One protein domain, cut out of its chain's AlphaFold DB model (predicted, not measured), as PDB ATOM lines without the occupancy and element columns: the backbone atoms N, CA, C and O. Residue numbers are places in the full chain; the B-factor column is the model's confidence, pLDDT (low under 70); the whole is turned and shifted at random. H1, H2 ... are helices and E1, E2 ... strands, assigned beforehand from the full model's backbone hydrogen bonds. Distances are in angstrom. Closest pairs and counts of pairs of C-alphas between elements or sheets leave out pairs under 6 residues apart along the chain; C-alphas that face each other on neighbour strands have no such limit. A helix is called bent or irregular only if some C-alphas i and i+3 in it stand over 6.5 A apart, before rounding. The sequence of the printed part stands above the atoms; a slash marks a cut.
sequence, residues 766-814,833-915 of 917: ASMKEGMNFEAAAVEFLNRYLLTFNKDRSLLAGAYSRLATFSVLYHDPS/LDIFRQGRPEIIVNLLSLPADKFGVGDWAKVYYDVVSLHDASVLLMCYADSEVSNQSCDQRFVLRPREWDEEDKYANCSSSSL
ATOM      1  N   ALA A 766     -44.310  25.648  19.030       79.12
ATOM      2  CA  ALA A 766     -42.976  25.263  18.573       79.12
ATOM      3  C   ALA A 766     -42.351  24.195  19.489       79.12
ATOM      4  O   ALA A 766     -41.950  23.134  19.007       79.12
ATOM      5  N   SER A 767     -42.362  24.421  20.808       78.69
ATOM      6  CA  SER A 767     -41.806  23.488  21.801       78.69
ATOM      7  C   SER A 767     -42.497  22.115  21.782       78.69
ATOM      8  O   SER A 767     -41.830  21.078  21.793       78.69
ATOM      9  N   MET A 768     -43.832  22.073  21.665       78.31
ATOM     10  CA  MET A 768     -44.568  20.804  21.554       78.31
ATOM     11  C   MET A 768     -44.214  20.022  20.278       78.31
ATOM     12  O   MET A 768     -44.134  18.793  20.316       78.31
ATOM     13  N   LYS A 769     -43.973  20.715  19.157       83.75
ATOM     14  CA  LYS A 769     -43.550  20.090  17.894       83.75
ATOM     15  C   LYS A 769     -42.122  19.541  17.974       83.75
ATOM     16  O   LYS A 769     -41.848  18.479  17.424       83.75
ATOM     17  N   GLU A 770     -41.229  20.239  18.671       83.44
ATOM     18  CA  GLU A 770     -39.857  19.786  18.916       83.44
ATOM     19  C   GLU A 770     -39.835  18.489  19.744       83.44
ATOM     20  O   GLU A 770     -39.167  17.524  19.371       83.44
ATOM     21  N   GLY A 771     -40.661  18.412  20.796       80.69
ATOM     22  CA  GLY A 771     -40.813  17.216  21.632       80.69
ATOM     23  C   GLY A 771     -41.187  15.948  20.853       80.69
ATOM     24  O   GLY A 771     -40.595  14.896  21.086       80.69
ATOM     25  N   MET A 772     -42.101  16.047  19.881       84.12
ATOM     26  CA  MET A 772     -42.493  14.907  19.033       84.12
ATOM     27  C   MET A 772     -41.349  14.416  18.130       84.12
ATOM     28  O   MET A 772     -41.221  13.215  17.891       84.12
ATOM     29  N   ASN A 773     -40.492  15.324  17.648       90.44
ATOM     30  CA  ASN A 773     -39.317  14.952  16.856       90.44
ATOM     31  C   ASN A 773     -38.298  14.186  17.714       90.44
ATOM     32  O   ASN A 773     -37.753  13.175  17.268       90.44
ATOM     33  N   PHE A 774     -38.069  14.641  18.950       90.50
ATOM     34  CA  PHE A 774     -37.193  13.966  19.909       90.50
ATOM     35  C   PHE A 774     -37.701  12.570  20.290       90.50
ATOM     36  O   PHE A 774     -36.901  11.638  20.370       90.50
ATOM     37  N   GLU A 775     -39.013  12.400  20.472       92.88
ATOM     38  CA  GLU A 775     -39.618  11.093  20.740       92.88
ATOM     39  C   GLU A 775     -39.409  10.118  19.573       92.88
ATOM     40  O   GLU A 775     -38.873   9.025  19.767       92.88
ATOM     41  N   ALA A 776     -39.741  10.535  18.346       94.81
ATOM     42  CA  ALA A 776     -39.537   9.717  17.153       94.81
ATOM     43  C   ALA A 776     -38.056   9.331  16.959       94.81
ATOM     44  O   ALA A 776     -37.750   8.170  16.684       94.81
ATOM     45  N   ALA A 777     -37.131  10.273  17.172       95.25
ATOM     46  CA  ALA A 777     -35.693  10.025  17.081       95.25
ATOM     47  C   ALA A 777     -35.176   9.072  18.176       95.25
ATOM     48  O   ALA A 777     -34.333   8.218  17.893       95.25
ATOM     49  N   ALA A 778     -35.690   9.162  19.408       96.19
ATOM     50  CA  ALA A 778     -35.342   8.248  20.498       96.19
ATOM     51  C   ALA A 778     -35.846   6.816  20.237       96.19
ATOM     52  O   ALA A 778     -35.133   5.846  20.504       96.19
ATOM     53  N   VAL A 779     -37.038   6.672  19.651       95.69
ATOM     54  CA  VAL A 779     -37.588   5.376  19.221       95.69
ATOM     55  C   VAL A 779     -36.786   4.783  18.062       95.69
ATOM     56  O   VAL A 779     -36.474   3.590  18.066       95.69
ATOM     57  N   GLU A 780     -36.400   5.593  17.076       96.12
ATOM     58  CA  GLU A 780     -35.553   5.137  15.971       96.12
ATOM     59  C   GLU A 780     -34.152   4.724  16.466       96.12
ATOM     60  O   GLU A 780     -33.629   3.679  16.063       96.12
ATOM     61  N   PHE A 781     -33.581   5.488  17.407       96.81
ATOM     62  CA  PHE A 781     -32.355   5.131  18.119       96.81
ATOM     63  C   PHE A 781     -32.492   3.781  18.830       96.81
ATOM     64  O   PHE A 781     -31.631   2.929  18.630       96.81
ATOM     65  N   LEU A 782     -33.563   3.548  19.602       96.19
ATOM     66  CA  LEU A 782     -33.770   2.291  20.331       96.19
ATOM     67  C   LEU A 782     -33.775   1.083  19.386       96.19
ATOM     68  O   LEU A 782     -33.076   0.099  19.625       96.19
ATOM     69  N   ASN A 783     -34.513   1.185  18.279       94.69
ATOM     70  CA  ASN A 783     -34.580   0.134  17.265       94.69
ATOM     71  C   ASN A 783     -33.200  -0.152  16.649       94.69
ATOM     72  O   ASN A 783     -32.775  -1.310  16.580       94.69
ATOM     73  N   ARG A 784     -32.455   0.891  16.254       95.75
ATOM     74  CA  ARG A 784     -31.087   0.740  15.726       95.75
ATOM     75  C   ARG A 784     -30.115   0.195  16.777       95.75
ATOM     76  O   ARG A 784     -29.276  -0.641  16.436       95.75
ATOM     77  N   TYR A 785     -30.237   0.615  18.033       96.06
ATOM     78  CA  TYR A 785     -29.405   0.167  19.148       96.06
ATOM     79  C   TYR A 785     -29.603  -1.327  19.422       96.06
ATOM     80  O   TYR A 785     -28.627  -2.072  19.390       96.06
ATOM     81  N   LEU A 786     -30.846  -1.792  19.596       93.25
ATOM     82  CA  LEU A 786     -31.159  -3.204  19.855       93.25
ATOM     83  C   LEU A 786     -30.694  -4.116  18.709       93.25
ATOM     84  O   LEU A 786     -29.997  -5.106  18.940       93.25
ATOM     85  N   LEU A 787     -30.998  -3.757  17.454       92.38
ATOM     86  CA  LEU A 787     -30.545  -4.516  16.280       92.38
ATOM     87  C   LEU A 787     -29.012  -4.603  16.199       92.38
ATOM     88  O   LEU A 787     -28.471  -5.655  15.857       92.38
ATOM     89  N   THR A 788     -28.309  -3.523  16.547       94.81
ATOM     90  CA  THR A 788     -26.841  -3.488  16.545       94.81
ATOM     91  C   THR A 788     -26.261  -4.292  17.711       94.81
ATOM     92  O   THR A 788     -25.390  -5.128  17.488       94.81
ATOM     93  N   PHE A 789     -26.801  -4.144  18.926       93.81
ATOM     94  CA  PHE A 789     -26.387  -4.871  20.134       93.81
ATOM     95  C   PHE A 789     -26.424  -6.399  19.953       93.81
ATOM     96  O   PHE A 789     -25.564  -7.111  20.471       93.81
ATOM     97  N   ASN A 790     -27.406  -6.902  19.200       90.94
ATOM     98  CA  ASN A 790     -27.573  -8.331  18.912       90.94
ATOM     99  C   ASN A 790     -26.697  -8.859  17.771       90.94
ATOM    100  O   ASN A 790     -26.527 -10.074  17.647       90.94
ATOM    101  N   LYS A 791     -26.206  -7.966  16.906       92.75
ATOM    102  CA  LYS A 791     -25.415  -8.307  15.721       92.75
ATOM    103  C   LYS A 791     -23.919  -8.177  15.991       92.75
ATOM    104  O   LYS A 791     -23.175  -9.111  15.715       92.75
ATOM    105  N   ASP A 792     -23.501  -7.020  16.496       95.94
ATOM    106  CA  ASP A 792     -22.120  -6.685  16.833       95.94
ATOM    107  C   ASP A 792     -22.098  -5.453  17.756       95.94
ATOM    108  O   ASP A 792     -22.360  -4.324  17.334       95.94
ATOM    109  N   ARG A 793     -21.755  -5.665  19.031       95.88
ATOM    110  CA  ARG A 793     -21.701  -4.597  20.043       95.88
ATOM    111  C   ARG A 793     -20.540  -3.624  19.836       95.88
ATOM    112  O   ARG A 793     -20.586  -2.537  20.397       95.88
ATOM    113  N   SER A 794     -19.525  -3.960  19.034       96.94
ATOM    114  CA  SER A 794     -18.426  -3.033  18.729       96.94
ATOM    115  C   SER A 794     -18.893  -1.859  17.858       96.94
ATOM    116  O   SER A 794     -18.443  -0.729  18.049       96.94
ATOM    117  N   LEU A 795     -19.884  -2.087  16.988       96.62
ATOM    118  CA  LEU A 795     -20.499  -1.054  16.146       96.62
ATOM    119  C   LEU A 795     -21.272   0.003  16.955       96.62
ATOM    120  O   LEU A 795     -21.493   1.108  16.461       96.62
ATOM    121  N   LEU A 796     -21.624  -0.284  18.215       97.44
ATOM    122  CA  LEU A 796     -22.215   0.701  19.127       97.44
ATOM    123  C   LEU A 796     -21.231   1.813  19.530       97.44
ATOM    124  O   LEU A 796     -21.649   2.769  20.175       97.44
ATOM    125  N   ALA A 797     -19.947   1.749  19.155       96.75
ATOM    126  CA  ALA A 797     -18.968   2.783  19.502       96.75
ATOM    127  C   ALA A 797     -19.399   4.187  19.034       96.75
ATOM    128  O   ALA A 797     -19.203   5.160  19.758       96.75
ATOM    129  N   GLY A 798     -20.051   4.288  17.870       95.19
ATOM    130  CA  GLY A 798     -20.610   5.543  17.351       95.19
ATOM    131  C   GLY A 798     -21.912   6.009  18.022       95.19
ATOM    132  O   GLY A 798     -22.410   7.076  17.680       95.19
ATOM    133  N   ALA A 799     -22.476   5.231  18.952       96.81
ATOM    134  CA  ALA A 799     -23.646   5.602  19.754       96.81
ATOM    135  C   ALA A 799     -23.274   6.231  21.113       96.81
ATOM    136  O   ALA A 799     -24.161   6.677  21.839       96.81
ATOM    137  N   TYR A 800     -21.981   6.282  21.460       97.62
ATOM    138  CA  TYR A 800     -21.482   6.849  22.713       97.62
ATOM    139  C   TYR A 800     -20.489   7.988  22.456       97.62
ATOM    140  O   TYR A 800     -19.477   7.799  21.784       97.62
ATOM    141  N   SER A 801     -20.748   9.146  23.068       96.69
ATOM    142  CA  SER A 801     -19.808  10.272  23.185       96.69
ATOM    143  C   SER A 801     -18.514   9.857  23.910       96.69
ATOM    144  O   SER A 801     -18.510   8.921  24.723       96.69
ATOM    145  N   ARG A 802     -17.410  10.589  23.700       96.00
ATOM    146  CA  ARG A 802     -16.180  10.409  24.498       96.00
ATOM    147  C   ARG A 802     -16.403  10.694  25.992       96.00
ATOM    148  O   ARG A 802     -15.661  10.170  26.817       96.00
ATOM    149  N   LEU A 803     -17.425  11.472  26.349       95.69
ATOM    150  CA  LEU A 803     -17.782  11.818  27.730       95.69
ATOM    151  C   LEU A 803     -18.935  10.977  28.306       95.69
ATOM    152  O   LEU A 803     -19.302  11.179  29.464       95.69
ATOM    153  N   ALA A 804     -19.498  10.042  27.532       97.25
ATOM    154  CA  ALA A 804     -20.601   9.192  27.976       97.25
ATOM    155  C   ALA A 804     -20.234   8.360  29.220       97.25
ATOM    156  O   ALA A 804     -19.074   8.007  29.432       97.25
ATOM    157  N   THR A 805     -21.234   8.004  30.024       97.19
ATOM    158  CA  THR A 805     -21.073   7.189  31.239       97.19
ATOM    159  C   THR A 805     -21.945   5.941  31.170       97.19
ATOM    160  O   THR A 805     -23.027   5.976  30.585       97.19
ATOM    161  N   PHE A 806     -21.499   4.851  31.789       96.75
ATOM    162  CA  PHE A 806     -22.182   3.557  31.766       96.75
ATOM    163  C   PHE A 806     -22.020   2.836  33.107       96.75
ATOM    164  O   PHE A 806     -20.959   2.895  33.727       96.75
ATOM    165  N   SER A 807     -23.067   2.142  33.537       95.31
ATOM    166  CA  SER A 807     -23.089   1.267  34.709       95.31
ATOM    167  C   SER A 807     -24.071   0.125  34.448       95.31
ATOM    168  O   SER A 807     -25.017   0.274  33.673       95.31
ATOM    169  N   VAL A 808     -23.837  -1.034  35.068       93.31
ATOM    170  CA  VAL A 808     -24.690  -2.223  34.920       93.31
ATOM    171  C   VAL A 808     -24.967  -2.794  36.298       93.31
ATOM    172  O   VAL A 808     -24.042  -3.194  37.002       93.31
ATOM    173  N   LEU A 809     -26.243  -2.845  36.674       91.12
ATOM    174  CA  LEU A 809     -26.683  -3.363  37.963       91.12
ATOM    175  C   LEU A 809     -27.356  -4.724  37.778       91.12
ATOM    176  O   LEU A 809     -28.395  -4.834  37.131       91.12
ATOM    177  N   TYR A 810     -26.765  -5.759  38.371       88.56
ATOM    178  CA  TYR A 810     -27.331  -7.105  38.387       88.56
ATOM    179  C   TYR A 810     -28.142  -7.324  39.665       88.56
ATOM    180  O   TYR A 810     -27.607  -7.246  40.773       88.56
ATOM    181  N   HIS A 811     -29.425  -7.645  39.510       85.00
ATOM    182  CA  HIS A 811     -30.283  -8.092  40.601       85.00
ATOM    183  C   HIS A 811     -30.501  -9.601  40.498       85.00
ATOM    184  O   HIS A 811     -31.213 -10.069  39.615       85.00
ATOM    185  N   ASP A 812     -29.900 -10.360  41.415       81.19
ATOM    186  CA  ASP A 812     -30.199 -11.781  41.591       81.19
ATOM    187  C   ASP A 812     -31.472 -11.929  42.455       81.19
ATOM    188  O   ASP A 812     -31.443 -11.585  43.645       81.19
ATOM    189  N   PRO A 813     -32.598 -12.424  41.904       75.56
ATOM    190  CA  PRO A 813     -33.836 -12.584  42.661       75.56
ATOM    191  C   PRO A 813     -33.745 -13.685  43.731       75.56
ATOM    192  O   PRO A 813     -34.492 -13.638  44.709       75.56
ATOM    193  N   SER A 814     -32.824 -14.650  43.602       77.62
ATOM    194  CA  SER A 814     -32.667 -15.743  44.572       77.62
ATOM    195  C   SER A 814     -32.210 -15.241  45.949       77.62
ATOM    196  O   SER A 814     -32.588 -15.804  46.980       77.62
ATOM    197  N   LEU A 833     -19.507  -4.695  42.188       54.59
ATOM    198  CA  LEU A 833     -20.419  -4.881  41.045       54.59
ATOM    199  C   LEU A 833     -20.932  -3.593  40.384       54.59
ATOM    200  O   LEU A 833     -21.217  -3.642  39.193       54.59
ATOM    201  N   ASP A 834     -21.005  -2.455  41.084       64.31
ATOM    202  CA  ASP A 834     -21.358  -1.174  40.442       64.31
ATOM    203  C   ASP A 834     -20.133  -0.575  39.732       64.31
ATOM    204  O   ASP A 834     -19.443   0.326  40.217       64.31
ATOM    205  N   ILE A 835     -19.790  -1.190  38.601       81.38
ATOM    206  CA  ILE A 835     -18.626  -0.841  37.792       81.38
ATOM    207  C   ILE A 835     -19.001   0.336  36.885       81.38
ATOM    208  O   ILE A 835     -19.363   0.164  35.721       81.38
ATOM    209  N   PHE A 836     -18.894   1.544  37.435       89.19
ATOM    210  CA  PHE A 836     -18.965   2.784  36.665       89.19
ATOM    211  C   PHE A 836     -17.843   2.837  35.616       89.19
ATOM    212  O   PHE A 836     -16.670   2.609  35.928       89.19
ATOM    213  N   ARG A 837     -18.209   3.150  34.370       94.62
ATOM    214  CA  ARG A 837     -17.320   3.299  33.211       94.62
ATOM    215  C   ARG A 837     -17.520   4.649  32.552       94.62
ATOM    216  O   ARG A 837     -18.654   5.126  32.462       94.62
ATOM    217  N   GLN A 838     -16.437   5.227  32.042       96.31
ATOM    218  CA  GLN A 838     -16.479   6.528  31.386       96.31
ATOM    219  C   GLN A 838     -15.778   6.509  30.025       96.31
ATOM    220  O   GLN A 838     -14.632   6.095  29.880       96.31
ATOM    221  N   GLY A 839     -16.492   7.016  29.024       96.38
ATOM    222  CA  GLY A 839     -16.036   7.182  27.657       96.38
ATOM    223  C   GLY A 839     -16.172   5.937  26.783       96.38
ATOM    224  O   GLY A 839     -15.942   4.800  27.199       96.38
ATOM    225  N   ARG A 840     -16.506   6.192  25.514       96.56
ATOM    226  CA  ARG A 840     -16.654   5.235  24.403       96.56
ATOM    227  C   ARG A 840     -15.838   3.926  24.508       96.56
ATOM    228  O   ARG A 840     -16.470   2.870  24.469       96.56
ATOM    229  N   PRO A 841     -14.490   3.920  24.637       97.44
ATOM    230  CA  PRO A 841     -13.725   2.670  24.645       97.44
ATOM    231  C   PRO A 841     -14.001   1.794  25.875       97.44
ATOM    232  O   PRO A 841     -14.132   0.580  25.727       97.44
ATOM    233  N   GLU A 842     -14.139   2.375  27.073       96.75
ATOM    234  CA  GLU A 842     -14.469   1.594  28.270       96.75
ATOM    235  C   GLU A 842     -15.862   0.979  28.150       96.75
ATOM    236  O   GLU A 842     -16.040  -0.210  28.414       96.75
ATOM    237  N   ILE A 843     -16.837   1.777  27.709       97.31
ATOM    238  CA  ILE A 843     -18.226   1.341  27.536       97.31
ATOM    239  C   ILE A 843     -18.278   0.131  26.596       97.31
ATOM    240  O   ILE A 843     -18.831  -0.904  26.962       97.31
ATOM    241  N   ILE A 844     -17.622   0.207  25.434       97.69
ATOM    242  CA  ILE A 844     -17.619  -0.874  24.439       97.69
ATOM    243  C   ILE A 844     -16.927  -2.140  24.954       97.69
ATOM    244  O   ILE A 844     -17.465  -3.231  24.769       97.69
ATOM    245  N   VAL A 845     -15.803  -2.027  25.670       96.56
ATOM    246  CA  VAL A 845     -15.158  -3.189  26.314       96.56
ATOM    247  C   VAL A 845     -16.098  -3.867  27.317       96.56
ATOM    248  O   VAL A 845     -16.137  -5.094  27.385       96.56
ATOM    249  N   ASN A 846     -16.899  -3.099  28.061       95.19
ATOM    250  CA  ASN A 846     -17.820  -3.674  29.042       95.19
ATOM    251  C   ASN A 846     -19.072  -4.264  28.361       95.19
ATOM    252  O   ASN A 846     -19.464  -5.374  28.712       95.19
ATOM    253  N   LEU A 847     -19.624  -3.627  27.320       95.38
ATOM    254  CA  LEU A 847     -20.702  -4.186  26.482       95.38
ATOM    255  C   LEU A 847     -20.304  -5.514  25.807       95.38
ATOM    256  O   LEU A 847     -21.110  -6.444  25.738       95.38
ATOM    257  N   LEU A 848     -19.055  -5.626  25.345       95.62
ATOM    258  CA  LEU A 848     -18.485  -6.864  24.797       95.62
ATOM    259  C   LEU A 848     -18.254  -7.945  25.870       95.62
ATOM    260  O   LEU A 848     -18.210  -9.123  25.530       95.62
ATOM    261  N   SER A 849     -18.140  -7.564  27.148       93.75
ATOM    262  CA  SER A 849     -18.009  -8.497  28.279       93.75
ATOM    263  C   SER A 849     -19.344  -8.987  28.860       93.75
ATOM    264  O   SER A 849     -19.356  -9.961  29.612       93.75
ATOM    265  N   LEU A 850     -20.469  -8.344  28.513       91.44
ATOM    266  CA  LEU A 850     -21.802  -8.841  28.869       91.44
ATOM    267  C   LEU A 850     -22.049 -10.212  28.205       91.44
ATOM    268  O   LEU A 850     -21.576 -10.419  27.082       91.44
ATOM    269  N   PRO A 851     -22.838 -11.119  28.818       89.25
ATOM    270  CA  PRO A 851     -23.228 -12.392  28.208       89.25
ATOM    271  C   PRO A 851     -23.688 -12.240  26.754       89.25
ATOM    272  O   PRO A 851     -24.261 -11.214  26.385       89.25
ATOM    273  N   ALA A 852     -23.460 -13.252  25.914       83.12
ATOM    274  CA  ALA A 852     -23.817 -13.224  24.487       83.12
ATOM    275  C   ALA A 852     -25.341 -13.274  24.215       83.12
ATOM    276  O   ALA A 852     -25.766 -13.365  23.061       83.12
ATOM    277  N   ASP A 853     -26.151 -13.202  25.272       76.25
ATOM    278  CA  ASP A 853     -27.605 -13.163  25.228       76.25
ATOM    279  C   ASP A 853     -28.108 -11.971  24.401       76.25
ATOM    280  O   ASP A 853     -27.550 -10.864  24.418       76.25
ATOM    281  N   LYS A 854     -29.167 -12.229  23.630       66.31
ATOM    282  CA  LYS A 854     -29.697 -11.300  22.632       66.31
ATOM    283  C   LYS A 854     -30.940 -10.589  23.154       66.31
ATOM    284  O   LYS A 854     -31.975 -11.220  23.340       66.31
ATOM    285  N   PHE A 855     -30.854  -9.274  23.303       68.75
ATOM    286  CA  PHE A 855     -31.956  -8.387  23.661       68.75
ATOM    287  C   PHE A 855     -32.975  -8.275  22.518       68.75
ATOM    288  O   PHE A 855     -32.812  -7.446  21.624       68.75
ATOM    289  N   GLY A 856     -34.030  -9.092  22.520       57.44
ATOM    290  CA  GLY A 856     -35.077  -9.006  21.490       57.44
ATOM    291  C   GLY A 856     -34.816  -9.804  20.205       57.44
ATOM    292  O   GLY A 856     -35.500  -9.582  19.213       57.44
ATOM    293  N   VAL A 857     -33.851 -10.735  20.191       47.78
ATOM    294  CA  VAL A 857     -33.691 -11.721  19.096       47.78
ATOM    295  C   VAL A 857     -33.750 -13.132  19.690       47.78
ATOM    296  O   VAL A 857     -32.738 -13.805  19.890       47.78
ATOM    297  N   GLY A 858     -34.979 -13.520  20.026       61.19
ATOM    298  CA  GLY A 858     -35.404 -14.715  20.758       61.19
ATOM    299  C   GLY A 858     -36.799 -14.459  21.349       61.19
ATOM    300  O   GLY A 858     -37.407 -13.439  21.027       61.19
ATOM    301  N   ASP A 859     -37.281 -15.313  22.253       55.50
ATOM    302  CA  ASP A 859     -38.617 -15.213  22.883       55.50
ATOM    303  C   ASP A 859     -38.722 -14.113  23.973       55.50
ATOM    304  O   ASP A 859     -39.305 -14.284  25.045       55.50
ATOM    305  N   TRP A 860     -38.130 -12.950  23.702       63.91
ATOM    306  CA  TRP A 860     -38.347 -11.707  24.441       63.91
ATOM    307  C   TRP A 860     -39.631 -11.079  23.902       63.91
ATOM    308  O   TRP A 860     -39.597 -10.268  22.979       63.91
ATOM    309  N   ALA A 861     -40.772 -11.537  24.418       63.28
ATOM    310  CA  ALA A 861     -42.064 -11.368  23.761       63.28
ATOM    311  C   ALA A 861     -42.452  -9.905  23.481       63.28
ATOM    312  O   ALA A 861     -43.194  -9.651  22.527       63.28
ATOM    313  N   LYS A 862     -42.005  -8.957  24.322       85.00
ATOM    314  CA  LYS A 862     -42.331  -7.523  24.238       85.00
ATOM    315  C   LYS A 862     -41.183  -6.659  24.762       85.00
ATOM    316  O   LYS A 862     -40.640  -6.936  25.830       85.00
ATOM    317  N   VAL A 863     -40.878  -5.578  24.043       90.44
ATOM    318  CA  VAL A 863     -40.091  -4.449  24.558       90.44
ATOM    319  C   VAL A 863     -41.042  -3.274  24.753       90.44
ATOM    320  O   VAL A 863     -41.670  -2.807  23.801       90.44
ATOM    321  N   TYR A 864     -41.142  -2.806  25.990       94.19
ATOM    322  CA  TYR A 864     -41.849  -1.586  26.357       94.19
ATOM    323  C   TYR A 864     -40.850  -0.443  26.507       94.19
ATOM    324  O   TYR A 864     -39.677  -0.672  26.812       94.19
ATOM    325  N   TYR A 865     -41.302   0.794  26.330       96.19
ATOM    326  CA  TYR A 865     -40.463   1.963  26.548       96.19
ATOM    327  C   TYR A 865     -41.289   3.175  26.980       96.19
ATOM    328  O   TYR A 865     -42.459   3.300  26.624       96.19
ATOM    329  N   ASP A 866     -40.638   4.063  27.725       96.94
ATOM    330  CA  ASP A 866     -41.125   5.386  28.095       96.94
ATOM    331  C   ASP A 866     -40.118   6.425  27.587       96.94
ATOM    332  O   ASP A 866     -38.903   6.260  27.750       96.94
ATOM    333  N   VAL A 867     -40.611   7.516  26.998       96.38
ATOM    334  CA  VAL A 867     -39.784   8.655  26.582       96.38
ATOM    335  C   VAL A 867     -40.142   9.874  27.422       96.38
ATOM    336  O   VAL A 867     -41.307  10.245  27.545       96.38
ATOM    337  N   VAL A 868     -39.128  10.510  28.005       95.44
ATOM    338  CA  VAL A 868     -39.268  11.730  28.799       95.44
ATOM    339  C   VAL A 868     -38.306  12.778  28.256       95.44
ATOM    340  O   VAL A 868     -37.095  12.697  28.474       95.44
ATOM    341  N   SER A 869     -38.842  13.783  27.566       93.12
ATOM    342  CA  SER A 869     -38.076  14.969  27.180       93.12
ATOM    343  C   SER A 869     -37.539  15.664  28.430       93.12
ATOM    344  O   SER A 869     -38.288  15.980  29.358       93.12
ATOM    345  N   LEU A 870     -36.231  15.884  28.457       92.12
ATOM    346  CA  LEU A 870     -35.552  16.684  29.465       92.12
ATOM    347  C   LEU A 870     -35.441  18.129  28.959       92.12
ATOM    348  O   LEU A 870     -35.761  18.443  27.811       92.12
ATOM    349  N   HIS A 871     -34.950  19.018  29.816       82.12
ATOM    350  CA  HIS A 871     -34.481  20.323  29.357       82.12
ATOM    351  C   HIS A 871     -33.198  20.172  28.506       82.12
ATOM    352  O   HIS A 871     -32.601  19.092  28.424       82.12
ATOM    353  N   ASP A 872     -32.793  21.255  27.844       81.88
ATOM    354  CA  ASP A 872     -31.562  21.346  27.046       81.88
ATOM    355  C   ASP A 872     -31.487  20.334  25.879       81.88
ATOM    356  O   ASP A 872     -30.485  19.637  25.707       81.88
ATOM    357  N   ALA A 873     -32.572  20.234  25.093       83.56
ATOM    358  CA  ALA A 873     -32.685  19.395  23.886       83.56
ATOM    359  C   ALA A 873     -32.329  17.904  24.094       83.56
ATOM    360  O   ALA A 873     -31.920  17.212  23.162       83.56
ATOM    361  N   SER A 874     -32.449  17.401  25.327       92.69
ATOM    362  CA  SER A 874     -32.021  16.053  25.709       92.69
ATOM    363  C   SER A 874     -33.197  15.156  26.095       92.69
ATOM    364  O   SER A 874     -34.278  15.635  26.431       92.69
ATOM    365  N   VAL A 875     -33.018  13.838  26.009       96.25
ATOM    366  CA  VAL A 875     -34.114  12.866  26.150       96.25
ATOM    367  C   VAL A 875     -33.712  11.749  27.097       96.25
ATOM    368  O   VAL A 875     -32.697  11.091  26.883       96.25
ATOM    369  N   LEU A 876     -34.528  11.492  28.118       97.12
ATOM    370  CA  LEU A 876     -34.464  10.258  28.890       97.12
ATOM    371  C   LEU A 876     -35.357   9.216  28.212       97.12
ATOM    372  O   LEU A 876     -36.581   9.276  28.302       97.12
ATOM    373  N   LEU A 877     -34.728   8.255  27.545       97.62
ATOM    374  CA  LEU A 877     -35.371   7.049  27.040       97.62
ATOM    375  C   LEU A 877     -35.173   5.934  28.071       97.62
ATOM    376  O   LEU A 877     -34.041   5.639  28.452       97.62
ATOM    377  N   MET A 878     -36.254   5.291  28.498       97.38
ATOM    378  CA  MET A 878     -36.215   4.086  29.333       97.38
ATOM    379  C   MET A 878     -36.850   2.943  28.547       97.38
ATOM    380  O   MET A 878     -37.903   3.146  27.947       97.38
ATOM    381  N   CYS A 879     -36.250   1.754  28.539       95.94
ATOM    382  CA  CYS A 879     -36.886   0.564  27.986       95.94
ATOM    383  C   CYS A 879     -36.844  -0.618  28.957       95.94
ATOM    384  O   CYS A 879     -35.896  -0.804  29.720       95.94
ATOM    385  N   TYR A 880     -37.912  -1.409  28.899       94.31
ATOM    386  CA  TYR A 880     -38.175  -2.559  29.747       94.31
ATOM    387  C   TYR A 880     -38.423  -3.764  28.846       94.31
ATOM    388  O   TYR A 880     -39.283  -3.716  27.964       94.31
ATOM    389  N   ALA A 881     -37.661  -4.833  29.043       91.44
ATOM    390  CA  ALA A 881     -37.734  -6.027  28.215       91.44
ATOM    391  C   ALA A 881     -37.746  -7.273  29.105       91.44
ATOM    392  O   ALA A 881     -36.794  -7.509  29.852       91.44
ATOM    393  N   ASP A 882     -38.814  -8.061  29.003       88.12
ATOM    394  CA  ASP A 882     -38.993  -9.303  29.755       88.12
ATOM    395  C   ASP A 882     -38.772 -10.513  28.834       88.12
ATOM    396  O   ASP A 882     -39.316 -10.584  27.727       88.12
ATOM    397  N   SER A 883     -37.975 -11.479  29.294       85.56
ATOM    398  CA  SER A 883     -37.745 -12.748  28.601       85.56
ATOM    399  C   SER A 883     -38.558 -13.871  29.244       85.56
ATOM    400  O   SER A 883     -38.272 -14.294  30.368       85.56
ATOM    401  N   GLU A 884     -39.548 -14.397  28.514       82.31
ATOM    402  CA  GLU A 884     -40.416 -15.482  29.001       82.31
ATOM    403  C   GLU A 884     -39.647 -16.803  29.201       82.31
ATOM    404  O   GLU A 884     -40.039 -17.634  30.020       82.31
ATOM    405  N   VAL A 885     -38.530 -16.992  28.489       82.12
ATOM    406  CA  VAL A 885     -37.723 -18.226  28.527       82.12
ATOM    407  C   VAL A 885     -36.710 -18.243  29.674       82.12
ATOM    408  O   VAL A 885     -36.501 -19.296  30.275       82.12
ATOM    409  N   SER A 886     -36.074 -17.114  30.000       82.25
ATOM    410  CA  SER A 886     -35.051 -17.057  31.060       82.25
ATOM    411  C   SER A 886     -35.563 -16.524  32.404       82.25
ATOM    412  O   SER A 886     -34.815 -16.552  33.381       82.25
ATOM    413  N   ASN A 887     -36.814 -16.045  32.473       83.25
ATOM    414  CA  ASN A 887     -37.360 -15.263  33.597       83.25
ATOM    415  C   ASN A 887     -36.510 -14.023  33.952       83.25
ATOM    416  O   ASN A 887     -36.515 -13.561  35.093       83.25
ATOM    417  N   GLN A 888     -35.762 -13.483  32.984       84.50
ATOM    418  CA  GLN A 888     -34.969 -12.268  33.160       84.50
ATOM    419  C   GLN A 888     -35.748 -11.054  32.651       84.50
ATOM    420  O   GLN A 888     -36.109 -10.982  31.477       84.50
ATOM    421  N   SER A 889     -35.955 -10.085  33.538       89.06
ATOM    422  CA  SER A 889     -36.396  -8.727  33.215       89.06
ATOM    423  C   SER A 889     -35.181  -7.807  33.108       89.06
ATOM    424  O   SER A 889     -34.325  -7.831  34.000       89.06
ATOM    425  N   CYS A 890     -35.115  -6.949  32.092       91.12
ATOM    426  CA  CYS A 890     -34.091  -5.911  31.991       91.12
ATOM    427  C   CYS A 890     -34.701  -4.510  31.859       91.12
ATOM    428  O   CYS A 890     -35.704  -4.317  31.178       91.12
ATOM    429  N   ASP A 891     -34.046  -3.545  32.502       94.00
ATOM    430  CA  ASP A 891     -34.319  -2.108  32.481       94.00
ATOM    431  C   ASP A 891     -33.053  -1.427  31.938       94.00
ATOM    432  O   ASP A 891     -31.977  -1.564  32.528       94.00
ATOM    433  N   GLN A 892     -33.154  -0.751  30.791       95.31
ATOM    434  CA  GLN A 892     -32.074   0.067  30.233       95.31
ATOM    435  C   GLN A 892     -32.530   1.519  30.129       95.31
ATOM    436  O   GLN A 892     -33.657   1.807  29.728       95.31
ATOM    437  N   ARG A 893     -31.639   2.455  30.470       97.31
ATOM    438  CA  ARG A 893     -31.944   3.889  30.495       97.31
ATOM    439  C   ARG A 893     -30.853   4.670  29.786       97.31
ATOM    440  O   ARG A 893     -29.675   4.532  30.105       97.31
ATOM    441  N   PHE A 894     -31.261   5.506  28.844       97.75
ATOM    442  CA  PHE A 894     -30.391   6.294  27.988       97.75
ATOM    443  C   PHE A 894     -30.703   7.774  28.192       97.75
ATOM    444  O   PHE A 894     -31.851   8.191  28.045       97.75
ATOM    445  N   VAL A 895     -29.681   8.576  28.491       97.00
ATOM    446  CA  VAL A 895     -29.762  10.038  28.380       97.00
ATOM    447  C   VAL A 895     -29.191  10.409  27.018       97.00
ATOM    448  O   VAL A 895     -27.977  10.488  26.839       97.00
ATOM    449  N   LEU A 896     -30.079  10.559  26.041       96.94
ATOM    450  CA  LEU A 896     -29.743  10.900  24.665       96.94
ATOM    451  C   LEU A 896     -29.577  12.415  24.522       96.94
ATOM    452  O   LEU A 896     -30.284  13.201  25.159       96.94
ATOM    453  N   ARG A 897     -28.646  12.820  23.657       95.38
ATOM    454  CA  ARG A 897     -28.399  14.211  23.263       95.38
ATOM    455  C   ARG A 897     -28.201  14.294  21.747       95.38
ATOM    456  O   ARG A 897     -27.821  13.282  21.152       95.38
ATOM    457  N   PRO A 898     -28.429  15.464  21.125       93.81
ATOM    458  CA  PRO A 898     -28.043  15.704  19.739       93.81
ATOM    459  C   PRO A 898     -26.538  15.449  19.581       93.81
ATOM    460  O   PRO A 898     -25.756  15.730  20.492       93.81
ATOM    461  N   ARG A 899     -26.115  14.875  18.454       92.25
ATOM    462  CA  ARG A 899     -24.726  14.416  18.268       92.25
ATOM    463  C   ARG A 899     -23.734  15.580  18.237       92.25
ATOM    464  O   ARG A 899     -22.604  15.448  18.688       92.25
ATOM    465  N   GLU A 900     -24.190  16.728  17.759       92.38
ATOM    466  CA  GLU A 900     -23.521  18.023  17.774       92.38
ATOM    467  C   GLU A 900     -23.211  18.570  19.182       92.38
ATOM    468  O   GLU A 900     -22.474  19.547  19.287       92.38
ATOM    469  N   TRP A 901     -23.729  17.946  20.252       93.06
ATOM    470  CA  TRP A 901     -23.384  18.278  21.638       93.06
ATOM    471  C   TRP A 901     -21.961  17.839  22.034       93.06
ATOM    472  O   TRP A 901     -21.344  18.485  22.880       93.06
ATOM    473  N   ASP A 902     -21.422  16.770  21.433       92.69
ATOM    474  CA  ASP A 902     -20.000  16.426  21.563       92.69
ATOM    475  C   ASP A 902     -19.245  16.992  20.352       92.69
ATOM    476  O   ASP A 902     -19.426  16.542  19.219       92.69
ATOM    477  N   GLU A 903     -18.388  17.987  20.594       92.44
ATOM    478  CA  GLU A 903     -17.572  18.632  19.558       92.44
ATOM    479  C   GLU A 903     -16.710  17.627  18.769       92.44
ATOM    480  O   GLU A 903     -16.403  17.881  17.610       92.44
ATOM    481  N   GLU A 904     -16.351  16.468  19.335       90.50
ATOM    482  CA  GLU A 904     -15.654  15.408  18.591       90.50
ATOM    483  C   GLU A 904     -16.566  14.744  17.544       90.50
ATOM    484  O   GLU A 904     -16.203  14.613  16.369       90.50
ATOM    485  N   ASP A 905     -17.779  14.366  17.948       88.88
ATOM    486  CA  ASP A 905     -18.711  13.610  17.108       88.88
ATOM    487  C   ASP A 905     -19.394  14.486  16.050       88.88
ATOM    488  O   ASP A 905     -19.788  13.981  14.990       88.88
ATOM    489  N   LYS A 906     -19.475  15.793  16.322       90.06
ATOM    490  CA  LYS A 906     -19.908  16.878  15.434       90.06
ATOM    491  C   LYS A 906     -19.110  16.911  14.125       90.06
ATOM    492  O   LYS A 906     -19.703  16.858  13.046       90.06
ATOM    493  N   TYR A 907     -17.774  16.916  14.191       86.81
ATOM    494  CA  TYR A 907     -16.921  16.936  12.991       86.81
ATOM    495  C   TYR A 907     -16.883  15.592  12.253       86.81
ATOM    496  O   TYR A 907     -16.748  15.565  11.028       86.81
ATOM    497  N   ALA A 908     -17.070  14.476  12.966       81.50
ATOM    498  CA  ALA A 908     -16.988  13.126  12.405       81.50
ATOM    499  C   ALA A 908     -18.083  12.778  11.366       81.50
ATOM    500  O   ALA A 908     -18.047  11.693  10.792       81.50
ATOM    501  N   ASN A 909     -19.063  13.659  11.115       68.00
ATOM    502  CA  ASN A 909     -20.016  13.517  10.002       68.00
ATOM    503  C   ASN A 909     -19.539  14.200   8.706       68.00
ATOM    504  O   ASN A 909     -19.857  13.726   7.614       68.00
ATOM    505  N   CYS A 910     -18.760  15.283   8.795       65.12
ATOM    506  CA  CYS A 910     -18.316  16.045   7.622       65.12
ATOM    507  C   CYS A 910     -17.318  15.253   6.760       65.12
ATOM    508  O   CYS A 910     -17.372  15.305   5.530       65.12
ATOM    509  N   SER A 911     -16.446  14.473   7.406       61.06
ATOM    510  CA  SER A 911     -15.419  13.649   6.755       61.06
ATOM    511  C   SER A 911     -15.977  12.451   5.982       61.06
ATOM    512  O   SER A 911     -15.354  12.013   5.020       61.06
ATOM    513  N   SER A 912     -17.144  11.918   6.363       57.78
ATOM    514  CA  SER A 912     -17.802  10.830   5.622       57.78
ATOM    515  C   SER A 912     -18.488  11.303   4.337       57.78
ATOM    516  O   SER A 912     -18.562  10.546   3.374       57.78
ATOM    517  N   SER A 913     -18.971  12.549   4.297       54.62
ATOM    518  CA  SER A 913     -19.626  13.117   3.111       54.62
ATOM    519  C   SER A 913     -18.646  13.596   2.037       54.62
ATOM    520  O   SER A 913     -18.941  13.466   0.854       54.62
ATOM    521  N   SER A 914     -17.468  14.112   2.414       49.56
ATOM    522  CA  SER A 914     -16.497  14.667   1.453       49.56
ATOM    523  C   SER A 914     -15.572  13.629   0.803       49.56
ATOM    524  O   SER A 914     -14.585  14.014   0.185       49.56
ATOM    525  N   LEU A 915     -15.831  12.330   0.996       44.75
ATOM    526  CA  LEU A 915     -15.036  11.228   0.429       44.75
ATOM    527  C   LEU A 915     -15.828  10.395  -0.602       44.75
ATOM    528  O   LEU A 915     -15.327   9.403  -1.125       44.75
TER     529      LEU A 915
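Overview. This is residues 766 to 814 and 833 to 915 of the 917 residues of an uncharacterized protein of Fibroporia radiculosa (UniProt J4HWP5). A small antiparallel sheet of three strands, E1, E2 and E3, is covered on one face by one long helix, H1, which runs slantwise to the strands; past the sheet, H2 folds back along residues 785 to 789 of H1, and H3 packs side by side on H2, off the E3 edge of the sheet. The short helices H4 and H5 follow E3 as a tail, of which residues 910 to 915 stick out. The printed part has 132 residues, with five named helices and three named strands in the order H1, H2, H3, E1, E2, E3, H4, H5; the sheet order is E1, E2, E3, all antiparallel, and the class is mixed, helices and strands. The whole is compact, with a radius of gyration of the C-alphas of 16.0 A, and its C-alphas span 50 by 34 by 29 A.

Along the chain. H1 holds residues 766 to 791 and is 38.0 A long from first to last C-alpha; C-alpha 766 is at (-42.976, 25.263, 18.573) and C-alpha 791 at (-25.415, -8.307, 15.721). H2, residues 793 to 799, is 10.4 A long and irregular, but only just: C-alphas 795 and 798 are 6.7 A apart. Residues 800 to 814 have no named element. H3, residues 840 to 849, is 14.3 A long. The strands are E1, residues 862 to 869, 23.1 A; E2, residues 875 to 883, 26.0 A; and E3, residues 888 to 896, 25.2 A. H4 holds residues 903 to 907 and H5 residues 910 to 913, with C-alpha 913 at (-19.626, 13.117, 3.111).

Arrangement. E1, E2 and E3 form a meander, each strand the antiparallel neighbour of the one before, and the sheet is twisted, with C-alphas up to 4.5 A off its best plane. E1 and E2 are a hairpin, with directions at 166 degrees; N 866 and O 878 are 2.9 A apart, within hydrogen-bond range. E2 and E3 are also a hairpin at 166 degrees, with N 879 and O 892 at 2.9 A, again within hydrogen-bond range. H1 is on the sheet at a height of 8.9 A, giving two layers, helix over one face of a sheet. It lies over E1 and E2, and on the local plane its line stands at 39 degrees to that of E2, slantwise to the strands. The closest C-alphas of H1 and E1 are those of Glu 775 and Val 867, 6.3 A apart. H1 and H2 are a helical hairpin: they touch, with residues 785 to 789 of H1 alone, closest at the C-alphas of Thr 788 and Leu 796, 6.8 A, and run opposite ways at a shallow tilt of 20 degrees. H2 and H3 touch, closest at the C-alphas of Ala 797 and Arg 840, 5.9 A, and run opposite ways at a shallow tilt of 27 degrees. Residues 805 to 806 pair with residues 837 to 838, antiparallel. H2 and H3 are not on the sheet. H4 and H5 are not on it either, and these two meet only through their link. H2 and H4 are only just apart, their closest C-alphas 8.3 A from each other. In H1 and H3 every O i to N i+4 pair is within hydrogen-bond range; H2 has 0 of 3, with 3 of 4 O i to N i+3 pairs, H4 has 0 of 1, with 0 of 2, and H5 is too short for an O i to N i+4 pair.

Size, cuts and confidence. The two C-alphas farthest apart, those of Ser 814 and Ser 914, are 55.2 A apart. Residues 815 to 832 are not printed, and C-alphas 814 and 833 are 16.7 A apart across this cut, which falls in the link from H2 to H3. Of the links that are printed whole, H3 to E1 is long, with 12 residues. The mean pLDDT of the printed part is 87.5; 17 residues are under 70, namely 833 to 834, 854 to 861 and 909 to 915.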